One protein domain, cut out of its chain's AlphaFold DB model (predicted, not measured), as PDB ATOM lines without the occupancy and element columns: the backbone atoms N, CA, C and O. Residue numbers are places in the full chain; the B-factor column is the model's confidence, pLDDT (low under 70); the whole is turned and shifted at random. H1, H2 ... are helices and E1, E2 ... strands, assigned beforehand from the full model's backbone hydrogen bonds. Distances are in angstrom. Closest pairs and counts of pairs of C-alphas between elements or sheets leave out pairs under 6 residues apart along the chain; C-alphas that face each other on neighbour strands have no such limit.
ATOM      1  N   SER A 221     -18.083  -4.730 -22.453       95.31
ATOM      2  CA  SER A 221     -18.481  -4.083 -21.205       95.31
ATOM      3  C   SER A 221     -18.009  -2.625 -21.190       95.31
ATOM      4  O   SER A 221     -16.818  -2.360 -21.352       95.31
ATOM      5  N   ALA A 222     -18.925  -1.677 -20.983       95.88
ATOM      6  CA  ALA A 222     -18.629  -0.247 -20.939       95.88
ATOM      7  C   ALA A 222     -19.032   0.371 -19.593       95.88
ATOM      8  O   ALA A 222     -20.126   0.137 -19.075       95.88
ATOM      9  N   LYS A 223     -18.143   1.197 -19.030       94.62
ATOM     10  CA  LYS A 223     -18.416   1.982 -17.817       94.62
ATOM     11  C   LYS A 223     -19.218   3.234 -18.160       94.62
ATOM     12  O   LYS A 223     -18.997   3.833 -19.214       94.62
ATOM     13  N   ALA A 224     -20.083   3.647 -17.237       93.88
ATOM     14  CA  ALA A 224     -20.887   4.854 -17.372       93.88
ATOM     15  C   ALA A 224     -20.069   6.079 -17.792       93.88
ATOM     16  O   ALA A 224     -18.949   6.289 -17.320       93.88
ATOM     17  N   PHE A 225     -20.655   6.874 -18.687       93.44
ATOM     18  CA  PHE A 225     -20.064   8.067 -19.293       93.44
ATOM     19  C   PHE A 225     -18.741   7.865 -20.042       93.44
ATOM     20  O   PHE A 225     -18.200   8.850 -20.523       93.44
ATOM     21  N   GLY A 226     -18.214   6.643 -20.193       95.06
ATOM     22  CA  GLY A 226     -17.074   6.366 -21.074       95.06
ATOM     23  C   GLY A 226     -17.445   6.469 -22.560       95.06
ATOM     24  O   GLY A 226     -18.625   6.486 -22.897       95.06
ATOM     25  N   LYS A 227     -16.448   6.483 -23.458       97.06
ATOM     26  CA  LYS A 227     -16.643   6.617 -24.919       97.06
ATOM     27  C   LYS A 227     -17.709   5.675 -25.487       97.06
ATOM     28  O   LYS A 227     -18.715   6.137 -26.010       97.06
ATOM     29  N   VAL A 228     -17.522   4.365 -25.304       96.94
ATOM     30  CA  VAL A 228     -18.440   3.335 -25.824       96.94
ATOM     31  C   VAL A 228     -19.832   3.457 -25.201       96.94
ATOM     32  O   VAL A 228     -20.833   3.314 -25.893       96.94
ATOM     33  N   TRP A 229     -19.913   3.774 -23.905       96.94
ATOM     34  CA  TRP A 229     -21.190   3.955 -23.209       96.94
ATOM     35  C   TRP A 229     -21.950   5.178 -23.739       96.94
ATOM     36  O   TRP A 229     -23.153   5.108 -23.974       96.94
ATOM     37  N   MET A 230     -21.248   6.292 -23.967       97.25
ATOM     38  CA  MET A 230     -21.828   7.508 -24.538       97.25
ATOM     39  C   MET A 230     -22.250   7.295 -25.991       97.25
ATOM     40  O   MET A 230     -23.353   7.692 -26.354       97.25
ATOM     41  N   ALA A 231     -21.434   6.613 -26.797       97.69
ATOM     42  CA  ALA A 231     -21.798   6.236 -28.160       97.69
ATOM     43  C   ALA A 231     -23.049   5.345 -28.181       97.69
ATOM     44  O   ALA A 231     -23.987   5.623 -28.922       97.69
ATOM     45  N   TYR A 232     -23.129   4.343 -27.299       97.25
ATOM     46  CA  TYR A 232     -24.322   3.507 -27.151       97.25
ATOM     47  C   TYR A 232     -25.558   4.322 -26.749       97.25
ATOM     48  O   TYR A 232     -26.640   4.130 -27.301       97.25
ATOM     49  N   ARG A 233     -25.403   5.287 -25.836       96.75
ATOM     50  CA  ARG A 233     -26.485   6.201 -25.454       96.75
ATOM     51  C   ARG A 233     -26.978   7.036 -26.639       96.75
ATOM     52  O   ARG A 233     -28.186   7.131 -26.829       96.75
ATOM     53  N   PHE A 234     -26.080   7.635 -27.423       97.50
ATOM     54  CA  PHE A 234     -26.461   8.402 -28.615       97.50
ATOM     55  C   PHE A 234     -27.115   7.529 -29.677       97.50
ATOM     56  O   PHE A 234     -28.131   7.919 -30.239       97.50
ATOM     57  N   TRP A 235     -26.597   6.322 -29.889       96.81
ATOM     58  CA  TRP A 235     -27.206   5.350 -30.789       96.81
ATOM     59  C   TRP A 235     -28.657   5.030 -30.411       96.81
ATOM     60  O   TRP A 235     -29.529   5.009 -31.280       96.81
ATOM     61  N   LEU A 236     -28.940   4.838 -29.117       95.94
ATOM     62  CA  LEU A 236     -30.307   4.639 -28.631       95.94
ATOM     63  C   LEU A 236     -31.188   5.879 -28.836       95.94
ATOM     64  O   LEU A 236     -32.366   5.726 -29.136       95.94
ATOM     65  N   LEU A 237     -30.640   7.089 -28.685       96.12
ATOM     66  CA  LEU A 237     -31.367   8.345 -28.917       96.12
ATOM     67  C   LEU A 237     -31.706   8.590 -30.389       96.12
ATOM     68  O   LEU A 237     -32.735   9.195 -30.682       96.12
ATOM     69  N   LEU A 238     -30.868   8.102 -31.304       95.88
ATOM     70  CA  LEU A 238     -31.136   8.132 -32.742       95.88
ATOM     71  C   LEU A 238     -32.279   7.191 -33.147       95.88
ATOM     72  O   LEU A 238     -32.875   7.377 -34.205       95.88
ATOM     73  N   GLN A 239     -32.624   6.199 -32.320       92.88
ATOM     74  CA  GLN A 239     -33.792   5.365 -32.586       92.88
ATOM     75  C   GLN A 239     -35.090   6.162 -32.371       92.88
ATOM     76  O   GLN A 239     -35.144   7.015 -31.477       92.88
ATOM     77  N   PRO A 240     -36.166   5.861 -33.124       91.44
ATOM     78  CA  PRO A 240     -37.478   6.443 -32.870       91.44
ATOM     79  C   PRO A 240     -37.926   6.215 -31.416       91.44
ATOM     80  O   PRO A 240     -37.678   5.133 -30.868       91.44
ATOM     81  N   PRO A 276     -37.012   4.523 -23.116       93.62
ATOM     82  CA  PRO A 276     -36.864   3.687 -21.926       93.62
ATOM     83  C   PRO A 276     -35.464   3.086 -21.774       93.62
ATOM     84  O   PRO A 276     -34.930   3.088 -20.671       93.62
ATOM     85  N   ALA A 277     -34.833   2.650 -22.870       93.62
ATOM     86  CA  ALA A 277     -33.480   2.089 -22.838       93.62
ATOM     87  C   ALA A 277     -32.420   3.119 -22.395       93.62
ATOM     88  O   ALA A 277     -31.503   2.789 -21.645       93.62
ATOM     89  N   VAL A 278     -32.561   4.387 -22.801       95.12
ATOM     90  CA  VAL A 278     -31.679   5.480 -22.348       95.12
ATOM     91  C   VAL A 278     -31.915   5.788 -20.872       95.12
ATOM     92  O   VAL A 278     -30.967   6.023 -20.126       95.12
ATOM     93  N   ASN A 279     -33.172   5.753 -20.431       92.38
ATOM     94  CA  ASN A 279     -33.507   5.935 -19.024       92.38
ATOM     95  C   ASN A 279     -32.950   4.790 -18.163       92.38
ATOM     96  O   ASN A 279     -32.393   5.045 -17.099       92.38
ATOM     97  N   GLU A 280     -33.026   3.546 -18.637       92.56
ATOM     98  CA  GLU A 280     -32.453   2.378 -17.963       92.56
ATOM     99  C   GLU A 280     -30.921   2.452 -17.870       92.56
ATOM    100  O   GLU A 280     -30.342   2.131 -16.832       92.56
ATOM    101  N   LEU A 281     -30.245   2.946 -18.914       93.12
ATOM    102  CA  LEU A 281     -28.805   3.215 -18.848       93.12
ATOM    103  C   LEU A 281     -28.448   4.152 -17.688       93.12
ATOM    104  O   LEU A 281     -27.449   3.937 -17.001       93.12
ATOM    105  N   LEU A 282     -29.262   5.187 -17.463       89.56
ATOM    106  CA  LEU A 282     -29.049   6.152 -16.386       89.56
ATOM    107  C   LEU A 282     -29.364   5.567 -15.001       89.56
ATOM    108  O   LEU A 282     -28.702   5.939 -14.034       89.56
ATOM    109  N   THR A 283     -30.317   4.635 -14.874       90.19
ATOM    110  CA  THR A 283     -30.581   3.968 -13.585       90.19
ATOM    111  C   THR A 283     -29.466   2.993 -13.202       90.19
ATOM    112  O   THR A 283     -29.123   2.889 -12.025       90.19
ATOM    113  N   LYS A 284     -28.836   2.342 -14.186       88.38
ATOM    114  CA  LYS A 284     -27.745   1.366 -14.000       88.38
ATOM    115  C   LYS A 284     -26.347   1.982 -13.986       88.38
ATOM    116  O   LYS A 284     -25.361   1.305 -14.245       88.38
ATOM    117  N   ILE A 285     -26.211   3.261 -13.643       90.25
ATOM    118  CA  ILE A 285     -24.948   3.989 -13.835       90.25
ATOM    119  C   ILE A 285     -23.744   3.455 -13.040       90.25
ATOM    120  O   ILE A 285     -22.592   3.730 -13.371       90.25
ATOM    121  N   ARG A 286     -24.002   2.704 -11.965       89.38
ATOM    122  CA  ARG A 286     -22.961   2.072 -11.141       89.38
ATOM    123  C   ARG A 286     -22.496   0.729 -11.701       89.38
ATOM    124  O   ARG A 286     -21.471   0.218 -11.259       89.38
ATOM    125  N   GLU A 287     -23.233   0.172 -12.651       90.94
ATOM    126  CA  GLU A 287     -22.998  -1.141 -13.230       90.94
ATOM    127  C   GLU A 287     -22.406  -0.993 -14.639       90.94
ATOM    128  O   GLU A 287     -22.792  -0.096 -15.394       90.94
ATOM    129  N   PRO A 288     -21.451  -1.850 -15.032       90.88
ATOM    130  CA  PRO A 288     -21.024  -1.914 -16.421       90.88
ATOM    131  C   PRO A 288     -22.175  -2.374 -17.322       90.88
ATOM    132  O   PRO A 288     -22.877  -3.330 -16.999       90.88
ATOM    133  N   VAL A 289     -22.332  -1.736 -18.482       94.62
ATOM    134  CA  VAL A 289     -23.363  -2.096 -19.465       94.62
ATOM    135  C   VAL A 289     -22.729  -2.773 -20.676       94.62
ATOM    136  O   VAL A 289     -21.702  -2.322 -21.182       94.62
ATOM    137  N   MET A 290     -23.354  -3.848 -21.157       95.19
ATOM    138  CA  MET A 290     -22.916  -4.578 -22.348       95.19
ATOM    139  C   MET A 290     -23.378  -3.870 -23.626       95.19
ATOM    140  O   MET A 290     -24.550  -3.948 -24.004       95.19
ATOM    141  N   CYS A 291     -22.443  -3.208 -24.298       94.75
ATOM    142  CA  CYS A 291     -22.666  -2.449 -25.529       94.75
ATOM    143  C   CYS A 291     -22.222  -3.265 -26.756       94.75
ATOM    144  O   CYS A 291     -21.295  -4.063 -26.624       94.75
ATOM    145  N   PRO A 292     -22.827  -3.076 -27.940       94.50
ATOM    146  CA  PRO A 292     -22.314  -3.642 -29.189       94.50
ATOM    147  C   PRO A 292     -20.840  -3.289 -29.428       94.50
ATOM    148  O   PRO A 292     -20.427  -2.152 -29.196       94.50
ATOM    149  N   SER A 293     -20.029  -4.252 -29.868       93.00
ATOM    150  CA  SER A 293     -18.576  -4.066 -29.987       93.00
ATOM    151  C   SER A 293     -18.133  -3.195 -31.156       93.00
ATOM    152  O   SER A 293     -17.082  -2.564 -31.061       93.00
ATOM    153  N   TRP A 294     -18.939  -3.090 -32.212       91.81
ATOM    154  CA  TRP A 294     -18.684  -2.188 -33.339       91.81
ATOM    155  C   TRP A 294     -18.677  -0.707 -32.916       91.81
ATOM    156  O   TRP A 294     -17.967   0.106 -33.502       91.81
ATOM    157  N   LEU A 295     -19.349  -0.349 -31.813       94.94
ATOM    158  CA  LEU A 295     -19.302   1.011 -31.255       94.94
ATOM    159  C   LEU A 295     -17.928   1.400 -30.698       94.94
ATOM    160  O   LEU A 295     -17.706   2.578 -30.421       94.94
ATOM    161  N   VAL A 296     -17.014   0.444 -30.496       93.75
ATOM    162  CA  VAL A 296     -15.653   0.749 -30.035       93.75
ATOM    163  C   VAL A 296     -14.974   1.692 -31.023       93.75
ATOM    164  O   VAL A 296     -14.564   2.771 -30.602       93.75
ATOM    165  N   GLU A 297     -14.961   1.332 -32.307       91.88
ATOM    166  CA  GLU A 297     -14.350   2.120 -33.387       91.88
ATOM    167  C   GLU A 297     -15.098   3.429 -33.631       91.88
ATOM    168  O   GLU A 297     -14.487   4.496 -33.621       91.88
ATOM    169  N   VAL A 298     -16.433   3.381 -33.713       93.81
ATOM    170  CA  VAL A 298     -17.264   4.586 -33.901       93.81
ATOM    171  C   VAL A 298     -17.023   5.618 -32.788       93.81
ATOM    172  O   VAL A 298     -17.043   6.828 -33.016       93.81
ATOM    173  N   SER A 299     -16.755   5.157 -31.563       95.75
ATOM    174  CA  SER A 299     -16.519   6.033 -30.414       95.75
ATOM    175  C   SER A 299     -15.081   6.554 -30.287       95.75
ATOM    176  O   SER A 299     -14.823   7.402 -29.428       95.75
ATOM    177  N   GLU A 300     -14.123   6.093 -31.102       94.56
ATOM    178  CA  GLU A 300     -12.711   6.480 -30.959       94.56
ATOM    179  C   GLU A 300     -12.504   7.989 -31.094       94.56
ATOM    180  O   GLU A 300     -11.763   8.582 -30.297       94.56
ATOM    181  N   GLY A 301     -13.229   8.612 -32.027       93.31
ATOM    182  CA  GLY A 301     -13.193  10.047 -32.293       93.31
ATOM    183  C   GLY A 301     -13.787  10.919 -31.185       93.31
ATOM    184  O   GLY A 301     -13.574  12.130 -31.197       93.31
ATOM    185  N   PHE A 302     -14.489  10.342 -30.203       97.62
ATOM    186  CA  PHE A 302     -15.159  11.125 -29.166       97.62
ATOM    187  C   PHE A 302     -14.159  11.961 -28.362       97.62
ATOM    188  O   PHE A 302     -13.042  11.526 -28.049       97.62
ATOM    189  N   ARG A 303     -14.595  13.159 -27.968       97.12
ATOM    190  CA  ARG A 303     -13.842  14.116 -27.156       97.12
ATOM    191  C   ARG A 303     -14.554  14.382 -25.840       97.12
ATOM    192  O   ARG A 303     -15.771  14.257 -25.734       97.12
ATOM    193  N   GLN A 304     -13.772  14.723 -24.824       96.56
ATOM    194  CA  GLN A 304     -14.321  15.136 -23.542       96.56
ATOM    195  C   GLN A 304     -14.878  16.551 -23.645       96.56
ATOM    196  O   GLN A 304     -14.214  17.439 -24.175       96.56
ATOM    197  N   VAL A 305     -16.073  16.757 -23.103       96.19
ATOM    198  CA  VAL A 305     -16.725  18.066 -23.035       96.19
ATOM    199  C   VAL A 305     -16.833  18.465 -21.574       96.19
ATOM    200  O   VAL A 305     -17.374  17.711 -20.769       96.19
ATOM    201  N   GLN A 306     -16.314  19.640 -21.219       95.19
ATOM    202  CA  GLN A 306     -16.380  20.133 -19.846       95.19
ATOM    203  C   GLN A 306     -17.821  20.499 -19.481       95.19
ATOM    204  O   GLN A 306     -18.445  21.328 -20.150       95.19
ATOM    205  N   ARG A 307     -18.341  19.938 -18.389       95.06
ATOM    206  CA  ARG A 307     -19.669  20.274 -17.869       95.06
ATOM    207  C   ARG A 307     -19.755  21.763 -17.516       95.06
ATOM    208  O   ARG A 307     -18.888  22.292 -16.825       95.06
ATOM    209  N   GLY A 308     -20.819  22.418 -17.978       92.88
ATOM    210  CA  GLY A 308     -21.049  23.854 -17.778       92.88
ATOM    211  C   GLY A 308     -20.298  24.777 -18.747       92.88
ATOM    212  O   GLY A 308     -20.411  25.987 -18.608       92.88
ATOM    213  N   SER A 309     -19.549  24.235 -19.714       94.94
ATOM    214  CA  SER A 309     -18.982  25.022 -20.821       94.94
ATOM    215  C   SER A 309     -20.037  25.392 -21.873       94.94
ATOM    216  O   SER A 309     -21.101  24.776 -21.945       94.94
ATOM    217  N   ASP A 310     -19.708  26.327 -22.766       96.00
ATOM    218  CA  ASP A 310     -20.592  26.701 -23.880       96.00
ATOM    219  C   ASP A 310     -20.888  25.523 -24.815       96.00
ATOM    220  O   ASP A 310     -22.020  25.358 -25.278       96.00
ATOM    221  N   LEU A 311     -19.892  24.654 -25.039       96.44
ATOM    222  CA  LEU A 311     -20.058  23.427 -25.815       96.44
ATOM    223  C   LEU A 311     -21.005  22.443 -25.112       96.44
ATOM    224  O   LEU A 311     -21.851  21.833 -25.761       96.44
ATOM    225  N   TRP A 312     -20.920  22.318 -23.784       96.38
ATOM    226  CA  TRP A 312     -21.870  21.519 -23.002       96.38
ATOM    227  C   TRP A 312     -23.302  22.045 -23.139       96.38
ATOM    228  O   TRP A 312     -24.220  21.271 -23.406       96.38
ATOM    229  N   SER A 313     -23.491  23.360 -23.035       96.19
ATOM    230  CA  SER A 313     -24.799  23.984 -23.244       96.19
ATOM    231  C   SER A 313     -25.293  23.861 -24.692       96.19
ATOM    232  O   SER A 313     -26.498  23.777 -24.917       96.19
ATOM    233  N   ALA A 314     -24.404  23.807 -25.689       97.31
ATOM    234  CA  ALA A 314     -24.785  23.523 -27.074       97.31
ATOM    235  C   ALA A 314     -25.327  22.092 -27.239       97.31
ATOM    236  O   ALA A 314     -26.360  21.902 -27.885       97.31
ATOM    237  N   TRP A 315     -24.704  21.105 -26.589       97.50
ATOM    238  CA  TRP A 315     -25.218  19.731 -26.525       97.50
ATOM    239  C   TRP A 315     -26.555  19.625 -25.786       97.50
ATOM    240  O   TRP A 315     -27.433  18.882 -26.227       97.50
ATOM    241  N   GLU A 316     -26.744  20.376 -24.702       96.81
ATOM    242  CA  GLU A 316     -28.024  20.449 -23.989       96.81
ATOM    243  C   GLU A 316     -29.135  20.989 -24.899       96.81
ATOM    244  O   GLU A 316     -30.186  20.362 -25.043       96.81
ATOM    245  N   ARG A 317     -28.865  22.096 -25.605       96.69
ATOM    246  CA  ARG A 317     -29.804  22.673 -26.577       96.69
ATOM    247  C   ARG A 317     -30.082  21.739 -27.751       96.69
ATOM    248  O   ARG A 317     -31.200  21.745 -28.252       96.69
ATOM    249  N   LEU A 318     -29.112  20.939 -28.206       96.94
ATOM    250  CA  LEU A 318     -29.365  19.900 -29.213       96.94
ATOM    251  C   LEU A 318     -30.412  18.901 -28.706       96.94
ATOM    252  O   LEU A 318     -31.370  18.604 -29.417       96.94
ATOM    253  N   HIS A 319     -30.241  18.395 -27.481       95.62
ATOM    254  CA  HIS A 319     -31.188  17.445 -26.900       95.62
ATOM    255  C   HIS A 319     -32.573  18.069 -26.757       95.62
ATOM    256  O   HIS A 319     -33.564  17.424 -27.081       95.62
ATOM    257  N   GLU A 320     -32.644  19.335 -26.345       93.75
ATOM    258  CA  GLU A 320     -33.899  20.079 -26.305       93.75
ATOM    259  C   GLU A 320     -34.544  20.179 -27.693       93.75
ATOM    260  O   GLU A 320     -35.693  19.776 -27.840       93.75
ATOM    261  N   ARG A 321     -33.811  20.606 -28.732       93.50
ATOM    262  CA  ARG A 321     -34.337  20.696 -30.110       93.50
ATOM    263  C   ARG A 321     -34.816  19.350 -30.659       93.50
ATOM    264  O   ARG A 321     -35.804  19.315 -31.385       93.50
ATOM    265  N   ARG A 322     -34.141  18.247 -30.311       92.62
ATOM    266  CA  ARG A 322     -34.501  16.883 -30.743       92.62
ATOM    267  C   ARG A 322     -35.518  16.187 -29.822       92.62
ATOM    268  O   ARG A 322     -35.908  15.055 -30.093       92.62
ATOM    269  N   GLY A 323     -35.954  16.833 -28.738       91.62
ATOM    270  CA  GLY A 323     -36.854  16.232 -27.746       91.62
ATOM    271  C   GLY A 323     -36.233  15.068 -26.966       91.62
ATOM    272  O   GLY A 323     -36.952  14.265 -26.374       91.62
ATOM    273  N   TRP A 324     -34.906  14.961 -26.956       94.50
ATOM    274  CA  TRP A 324     -34.167  13.898 -26.287       94.50
ATOM    275  C   TRP A 324     -34.040  14.147 -24.778       94.50
ATOM    276  O   TRP A 324     -33.878  15.291 -24.343       94.50
ATOM    277  N   PRO A 325     -34.048  13.090 -23.944       93.06
ATOM    278  CA  PRO A 325     -33.738  13.223 -22.527       93.06
ATOM    279  C   PRO A 325     -32.308  13.738 -22.334       93.06
ATOM    280  O   PRO A 325     -31.348  13.185 -22.878       93.06
ATOM    281  N   TRP A 326     -32.154  14.763 -21.501       93.19
ATOM    282  CA  TRP A 326     -30.858  15.285 -21.073       93.19
ATOM    283  C   TRP A 326     -30.476  14.761 -19.684       93.19
ATOM    284  O   TRP A 326     -31.344  14.449 -18.867       93.19
ATOM    285  N   PHE A 327     -29.176  14.677 -19.402       88.62
ATOM    286  CA  PHE A 327     -28.654  14.292 -18.092       88.62
ATOM    287  C   PHE A 327     -27.828  15.448 -17.509       88.62
ATOM    288  O   PHE A 327     -26.694  15.694 -17.900       88.62
ATOM    289  N   GLY A 328     -28.404  16.184 -16.554       79.44
ATOM    290  CA  GLY A 328     -27.715  17.312 -15.905       79.44
ATOM    291  C   GLY A 328     -26.652  16.891 -14.880       79.44
ATOM    292  O   GLY A 328     -25.796  17.685 -14.485       79.44
ATOM    293  N   TRP A 329     -26.688  15.633 -14.440       83.75
ATOM    294  CA  TRP A 329     -25.759  15.061 -13.471       83.75
ATOM    295  C   TRP A 329     -24.831  14.065 -14.178       83.75
ATOM    296  O   TRP A 329     -25.275  13.096 -14.788       83.75
ATOM    297  N   THR A 330     -23.525  14.322 -14.141       87.75
ATOM    298  CA  THR A 330     -22.491  13.474 -14.752       87.75
ATOM    299  C   THR A 330     -21.116  13.814 -14.170       87.75
ATOM    300  O   THR A 330     -21.001  14.693 -13.313       87.75
ATOM    301  N   THR A 331     -20.080  13.105 -14.615       89.31
ATOM    302  CA  THR A 331     -18.676  13.487 -14.410       89.31
ATOM    303  C   THR A 331     -18.398  14.871 -14.996       89.31
ATOM    304  O   THR A 331     -19.136  15.328 -15.859       89.31
ATOM    305  N   ASP A 332     -17.309  15.531 -14.614       93.50
ATOM    306  CA  ASP A 332     -17.019  16.867 -15.161       93.50
ATOM    307  C   ASP A 332     -16.610  16.856 -16.646       93.50
ATOM    308  O   ASP A 332     -16.683  17.896 -17.293       93.50
ATOM    309  N   TYR A 333     -16.225  15.693 -17.189       95.44
ATOM    310  CA  TYR A 333     -15.709  15.532 -18.556       95.44
ATOM    311  C   TYR A 333     -16.272  14.287 -19.277       95.44
ATOM    312  O   TYR A 333     -15.516  13.355 -19.587       95.44
ATOM    313  N   PRO A 334     -17.593  14.221 -19.522       95.38
ATOM    314  CA  PRO A 334     -18.217  13.168 -20.322       95.38
ATOM    315  C   PRO A 334     -17.762  13.208 -21.786       95.38
ATOM    316  O   PRO A 334     -17.317  14.237 -22.293       95.38
ATOM    317  N   TRP A 335     -17.892  12.073 -22.475       97.44
ATOM    318  CA  TRP A 335     -17.456  11.908 -23.864       97.44
ATOM    319  C   TRP A 335     -18.593  12.166 -24.861       97.44
ATOM    320  O   TRP A 335     -19.670  11.596 -24.731       97.44
ATOM    321  N   PHE A 336     -18.338  12.979 -25.880       97.69
ATOM    322  CA  PHE A 336     -19.285  13.331 -26.943       97.69
ATOM    323  C   PHE A 336     -18.619  13.201 -28.319       97.69
ATOM    324  O   PHE A 336     -17.384  13.191 -28.383       97.69
ATOM    325  N   PRO A 337     -19.397  13.132 -29.417       97.56
ATOM    326  CA  PRO A 337     -18.869  13.331 -30.764       97.56
ATOM    327  C   PRO A 337     -17.978  14.577 -30.846       97.56
ATOM    328  O   PRO A 337     -18.209  15.572 -30.153       97.56
ATOM    329  N   ALA A 338     -16.917  14.501 -31.648       95.44
ATOM    330  CA  ALA A 338     -15.948  15.583 -31.754       95.44
ATOM    331  C   ALA A 338     -16.587  16.830 -32.374       95.44
ATOM    332  O   ALA A 338     -17.192  16.761 -33.436       95.44
ATOM    333  N   VAL A 339     -16.389  17.972 -31.723       95.75
ATOM    334  CA  VAL A 339     -16.791  19.294 -32.205       95.75
ATOM    335  C   VAL A 339     -15.595  20.217 -32.019       95.75
ATOM    336  O   VAL A 339     -14.929  20.142 -30.985       95.75
ATOM    337  N   ASP A 340     -15.313  21.070 -33.003       89.25
ATOM    338  CA  ASP A 340     -14.332  22.140 -32.830       89.25
ATOM    339  C   ASP A 340     -14.898  23.187 -31.851       89.25
ATOM    340  O   ASP A 340     -15.891  23.844 -32.173       89.25
ATOM    341  N   PRO A 341     -14.301  23.365 -30.656       83.75
ATOM    342  CA  PRO A 341     -14.781  24.344 -29.685       83.75
ATOM    343  C   PRO A 341     -14.601  25.796 -30.155       83.75
ATOM    344  O   PRO A 341     -15.179  26.692 -29.551       83.75
ATOM    345  N   SER A 342     -13.815  26.033 -31.211       86.56
ATOM    346  CA  SER A 342     -13.589  27.359 -31.801       86.56
ATOM    347  C   SER A 342     -14.593  27.694 -32.908       86.56
ATOM    348  O   SER A 342     -14.487  28.750 -33.534       86.56
ATOM    349  N   ALA A 343     -15.552  26.803 -33.185       88.94
ATOM    350  CA  ALA A 343     -16.575  27.041 -34.190       88.94
ATOM    351  C   ALA A 343     -17.424  28.268 -33.822       88.94
ATOM    352  O   ALA A 343     -17.892  28.404 -32.693       88.94
ATOM    353  N   GLY A 344     -17.657  29.148 -34.802       88.88
ATOM    354  CA  GLY A 344     -18.432  30.375 -34.592       88.88
ATOM    355  C   GLY A 344     -19.884  30.123 -34.167       88.88
ATOM    356  O   GLY A 344     -20.424  30.885 -33.371       88.88
ATOM    357  N   ASP A 345     -20.498  29.036 -34.650       95.25
ATOM    358  CA  ASP A 345     -21.803  28.553 -34.187       95.25
ATOM    359  C   ASP A 345     -21.683  27.122 -33.648       95.25
ATOM    360  O   ASP A 345     -21.697  26.137 -34.392       95.25
ATOM    361  N   LEU A 346     -21.592  27.014 -32.322       96.06
ATOM    362  CA  LEU A 346     -21.517  25.732 -31.627       96.06
ATOM    363  C   LEU A 346     -22.783  24.883 -31.800       96.06
ATOM    364  O   LEU A 346     -22.688  23.661 -31.741       96.06
ATOM    365  N   ASN A 347     -23.964  25.481 -32.001       96.62
ATOM    366  CA  ASN A 347     -25.188  24.695 -32.182       96.62
ATOM    367  C   ASN A 347     -25.156  23.966 -33.526       96.62
ATOM    368  O   ASN A 347     -25.423  22.767 -33.556       96.62
ATOM    369  N   ALA A 348     -24.783  24.675 -34.595       96.00
ATOM    370  CA  ALA A 348     -24.618  24.088 -35.920       96.00
ATOM    371  C   ALA A 348     -23.504  23.030 -35.931       96.00
ATOM    372  O   ALA A 348     -23.695  21.943 -36.467       96.00
ATOM    373  N   ALA A 349     -22.370  23.305 -35.278       96.81
ATOM    374  CA  ALA A 349     -21.254  22.362 -35.213       96.81
ATOM    375  C   ALA A 349     -21.612  21.065 -34.460       96.81
ATOM    376  O   ALA A 349     -21.223  19.975 -34.875       96.81
ATOM    377  N   VAL A 350     -22.392  21.171 -33.379       97.62
ATOM    378  CA  VAL A 350     -22.928  20.015 -32.645       97.62
ATOM    379  C   VAL A 350     -23.932  19.222 -33.492       97.62
ATOM    380  O   VAL A 350     -23.893  17.993 -33.474       97.62
ATOM    381  N   ASP A 351     -24.804  19.892 -34.255       96.44
ATOM    382  CA  ASP A 351     -25.716  19.227 -35.198       96.44
ATOM    383  C   ASP A 351     -24.946  18.446 -36.274       96.44
ATOM    384  O   ASP A 351     -25.255  17.280 -36.518       96.44
ATOM    385  N   THR A 352     -23.909  19.049 -36.869       96.62
ATOM    386  CA  THR A 352     -23.033  18.377 -37.841       96.62
ATOM    387  C   THR A 352     -22.368  17.149 -37.229       96.62
ATOM    388  O   THR A 352     -22.520  16.055 -37.761       96.62
ATOM    389  N   ALA A 353     -21.734  17.287 -36.061       96.88
ATOM    390  CA  ALA A 353     -21.079  16.164 -35.393       96.88
ATOM    391  C   ALA A 353     -22.052  15.023 -35.044       96.88
ATOM    392  O   ALA A 353     -21.673  13.850 -35.048       96.88
ATOM    393  N   MET A 354     -23.311  15.350 -34.738       97.19
ATOM    394  CA  MET A 354     -24.343  14.352 -34.469       97.19
ATOM    395  C   MET A 354     -24.782  13.613 -35.744       97.19
ATOM    396  O   MET A 354     -24.973  12.399 -35.700       97.19
ATOM    397  N   ASN A 355     -24.906  14.315 -36.872       95.88
ATOM    398  CA  ASN A 355     -25.247  13.717 -38.167       95.88
ATOM    399  C   ASN A 355     -24.098  12.861 -38.729       95.88
ATOM    400  O   ASN A 355     -24.334  11.794 -39.297       95.88
ATOM    401  N   ASP A 356     -22.849  13.286 -38.523       95.44
ATOM    402  CA  ASP A 356     -21.668  12.500 -38.886       95.44
ATOM    403  C   ASP A 356     -21.631  11.193 -38.083       95.44
ATOM    404  O   ASP A 356     -21.433  10.112 -38.633       95.44
ATOM    405  N   PHE A 357     -21.902  11.266 -36.775       96.25
ATOM    406  CA  PHE A 357     -22.011  10.071 -35.938       96.25
ATOM    407  C   PHE A 357     -23.170   9.157 -36.359       96.25
ATOM    408  O   PHE A 357     -23.004   7.942 -36.355       96.25
ATOM    409  N   GLU A 358     -24.332   9.708 -36.723       95.44
ATOM    410  CA  GLU A 358     -25.460   8.924 -37.243       95.44
ATOM    411  C   GLU A 358     -25.076   8.163 -38.522       95.44
ATOM    412  O   GLU A 358     -25.406   6.985 -38.659       95.44
ATOM    413  N   THR A 359     -24.304   8.800 -39.404       94.44
ATOM    414  CA  THR A 359     -23.774   8.177 -40.625       94.44
ATOM    415  C   THR A 359     -22.832   7.016 -40.287       94.44
ATOM    416  O   THR A 359     -23.070   5.893 -40.725       94.44
ATOM    417  N   LEU A 360     -21.844   7.244 -39.412       92.44
ATOM    418  CA  LEU A 360     -20.893   6.214 -38.961       92.44
ATOM    419  C   LEU A 360     -21.574   5.025 -38.272       92.44
ATOM    420  O   LEU A 360     -21.139   3.882 -38.384       92.44
ATOM    421  N   VAL A 361     -22.637   5.292 -37.518       92.50
ATOM    422  CA  VAL A 361     -23.441   4.265 -36.854       92.50
ATOM    423  C   VAL A 361     -24.183   3.390 -37.859       92.50
ATOM    424  O   VAL A 361     -24.312   2.186 -37.631       92.50
ATOM    425  N   ASN A 362     -24.708   3.987 -38.928       89.25
ATOM    426  CA  ASN A 362     -25.424   3.249 -39.960       89.25
ATOM    427  C   ASN A 362     -24.455   2.369 -40.764       89.25
ATOM    428  O   ASN A 362     -24.750   1.193 -40.948       89.25
ATOM    429  N   GLU A 363     -23.275   2.887 -41.117       85.00
ATOM    430  CA  GLU A 363     -22.202   2.127 -41.780       85.00
ATOM    431  C   GLU A 363     -21.690   0.974 -40.898       85.00
ATOM    432  O   GLU A 363     -21.724  -0.190 -41.292       85.00
ATOM    433  N   GLY A 364     -21.322   1.259 -39.644       75.69
ATOM    434  CA  GLY A 364     -20.792   0.246 -38.723       75.69
ATOM    435  C   GLY A 364     -21.791  -0.853 -38.341       75.69
ATOM    436  O   GLY A 364     -21.397  -1.888 -37.802       75.69
ATOM    437  N   ARG A 365     -23.089  -0.650 -38.603       72.44
ATOM    438  CA  ARG A 365     -24.126  -1.674 -38.436       72.44
ATOM    439  C   ARG A 365     -24.209  -2.611 -39.639       72.44
ATOM    440  O   ARG A 365     -24.498  -3.787 -39.432       72.44
ATOM    441  N   GLU A 366     -23.988  -2.108 -40.852       70.44
ATOM    442  CA  GLU A 366     -23.955  -2.926 -42.071       70.44
ATOM    443  C   GLU A 366     -22.752  -3.873 -42.070       70.44
ATOM    444  O   GLU A 366     -22.896  -5.027 -42.449       70.44
ATOM    445  N   ASP A 367     -21.610  -3.437 -41.530       59.38
ATOM    446  CA  ASP A 367     -20.409  -4.274 -41.395       59.38
ATOM    447  C   ASP A 367     -20.515  -5.347 -40.288       59.38
ATOM    448  O   ASP A 367     -19.704  -6.274 -40.228       59.38
ATOM    449  N   ALA A 368     -21.483  -5.207 -39.375       57.72
ATOM    450  CA  ALA A 368     -21.670  -6.087 -38.220       57.72
ATOM    451  C   ALA A 368     -22.797  -7.126 -38.388       57.72
ATOM    452  O   ALA A 368     -22.951  -7.978 -37.506       57.72
TER     453      ALA A 368
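Overview. This is residues 221 to 240 and 276 to 368 of the 369 residues of an uncharacterized protein of Rhizobium rhizoryzae (UniProt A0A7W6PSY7). The long helix H5 runs like a beam along one side; H4 packs on its beginning and H3 on its later part. H1 packs on H3, with H2 and E1 beside H1. The printed part has 113 residues, mostly helix in its named elements, ordered H1, H2, E1, H3, H4, H5. It is compact, with a radius of gyration of the C-alphas of 13.3 A and spans of 36, 31 and 25 A.

Arrangement. H1, residues 227 to 238, touches H2, residues 276 to 283, closest at the C-alphas of Arg 233 and Val 278, 6.1 A. E1, residues 289 to 292, pairs with no named strand. H3, residues 295 to 298, touches H1. H4, residues 310 to 321, touches H5, residues 346 to 366, at a steep tilt of 66 degrees. Every O i to N i+4 pair is within hydrogen-bond range in H1, H2, H4 and H5.

Along the chain. H5 measures 30.6 A, from C-alpha 346 at (-21.517, 25.732, -31.627) to C-alpha 366 at (-23.955, -2.926, -42.071).

Size, cuts and confidence. Across the cut, C-alphas 240 and 276 are 11.3 A apart.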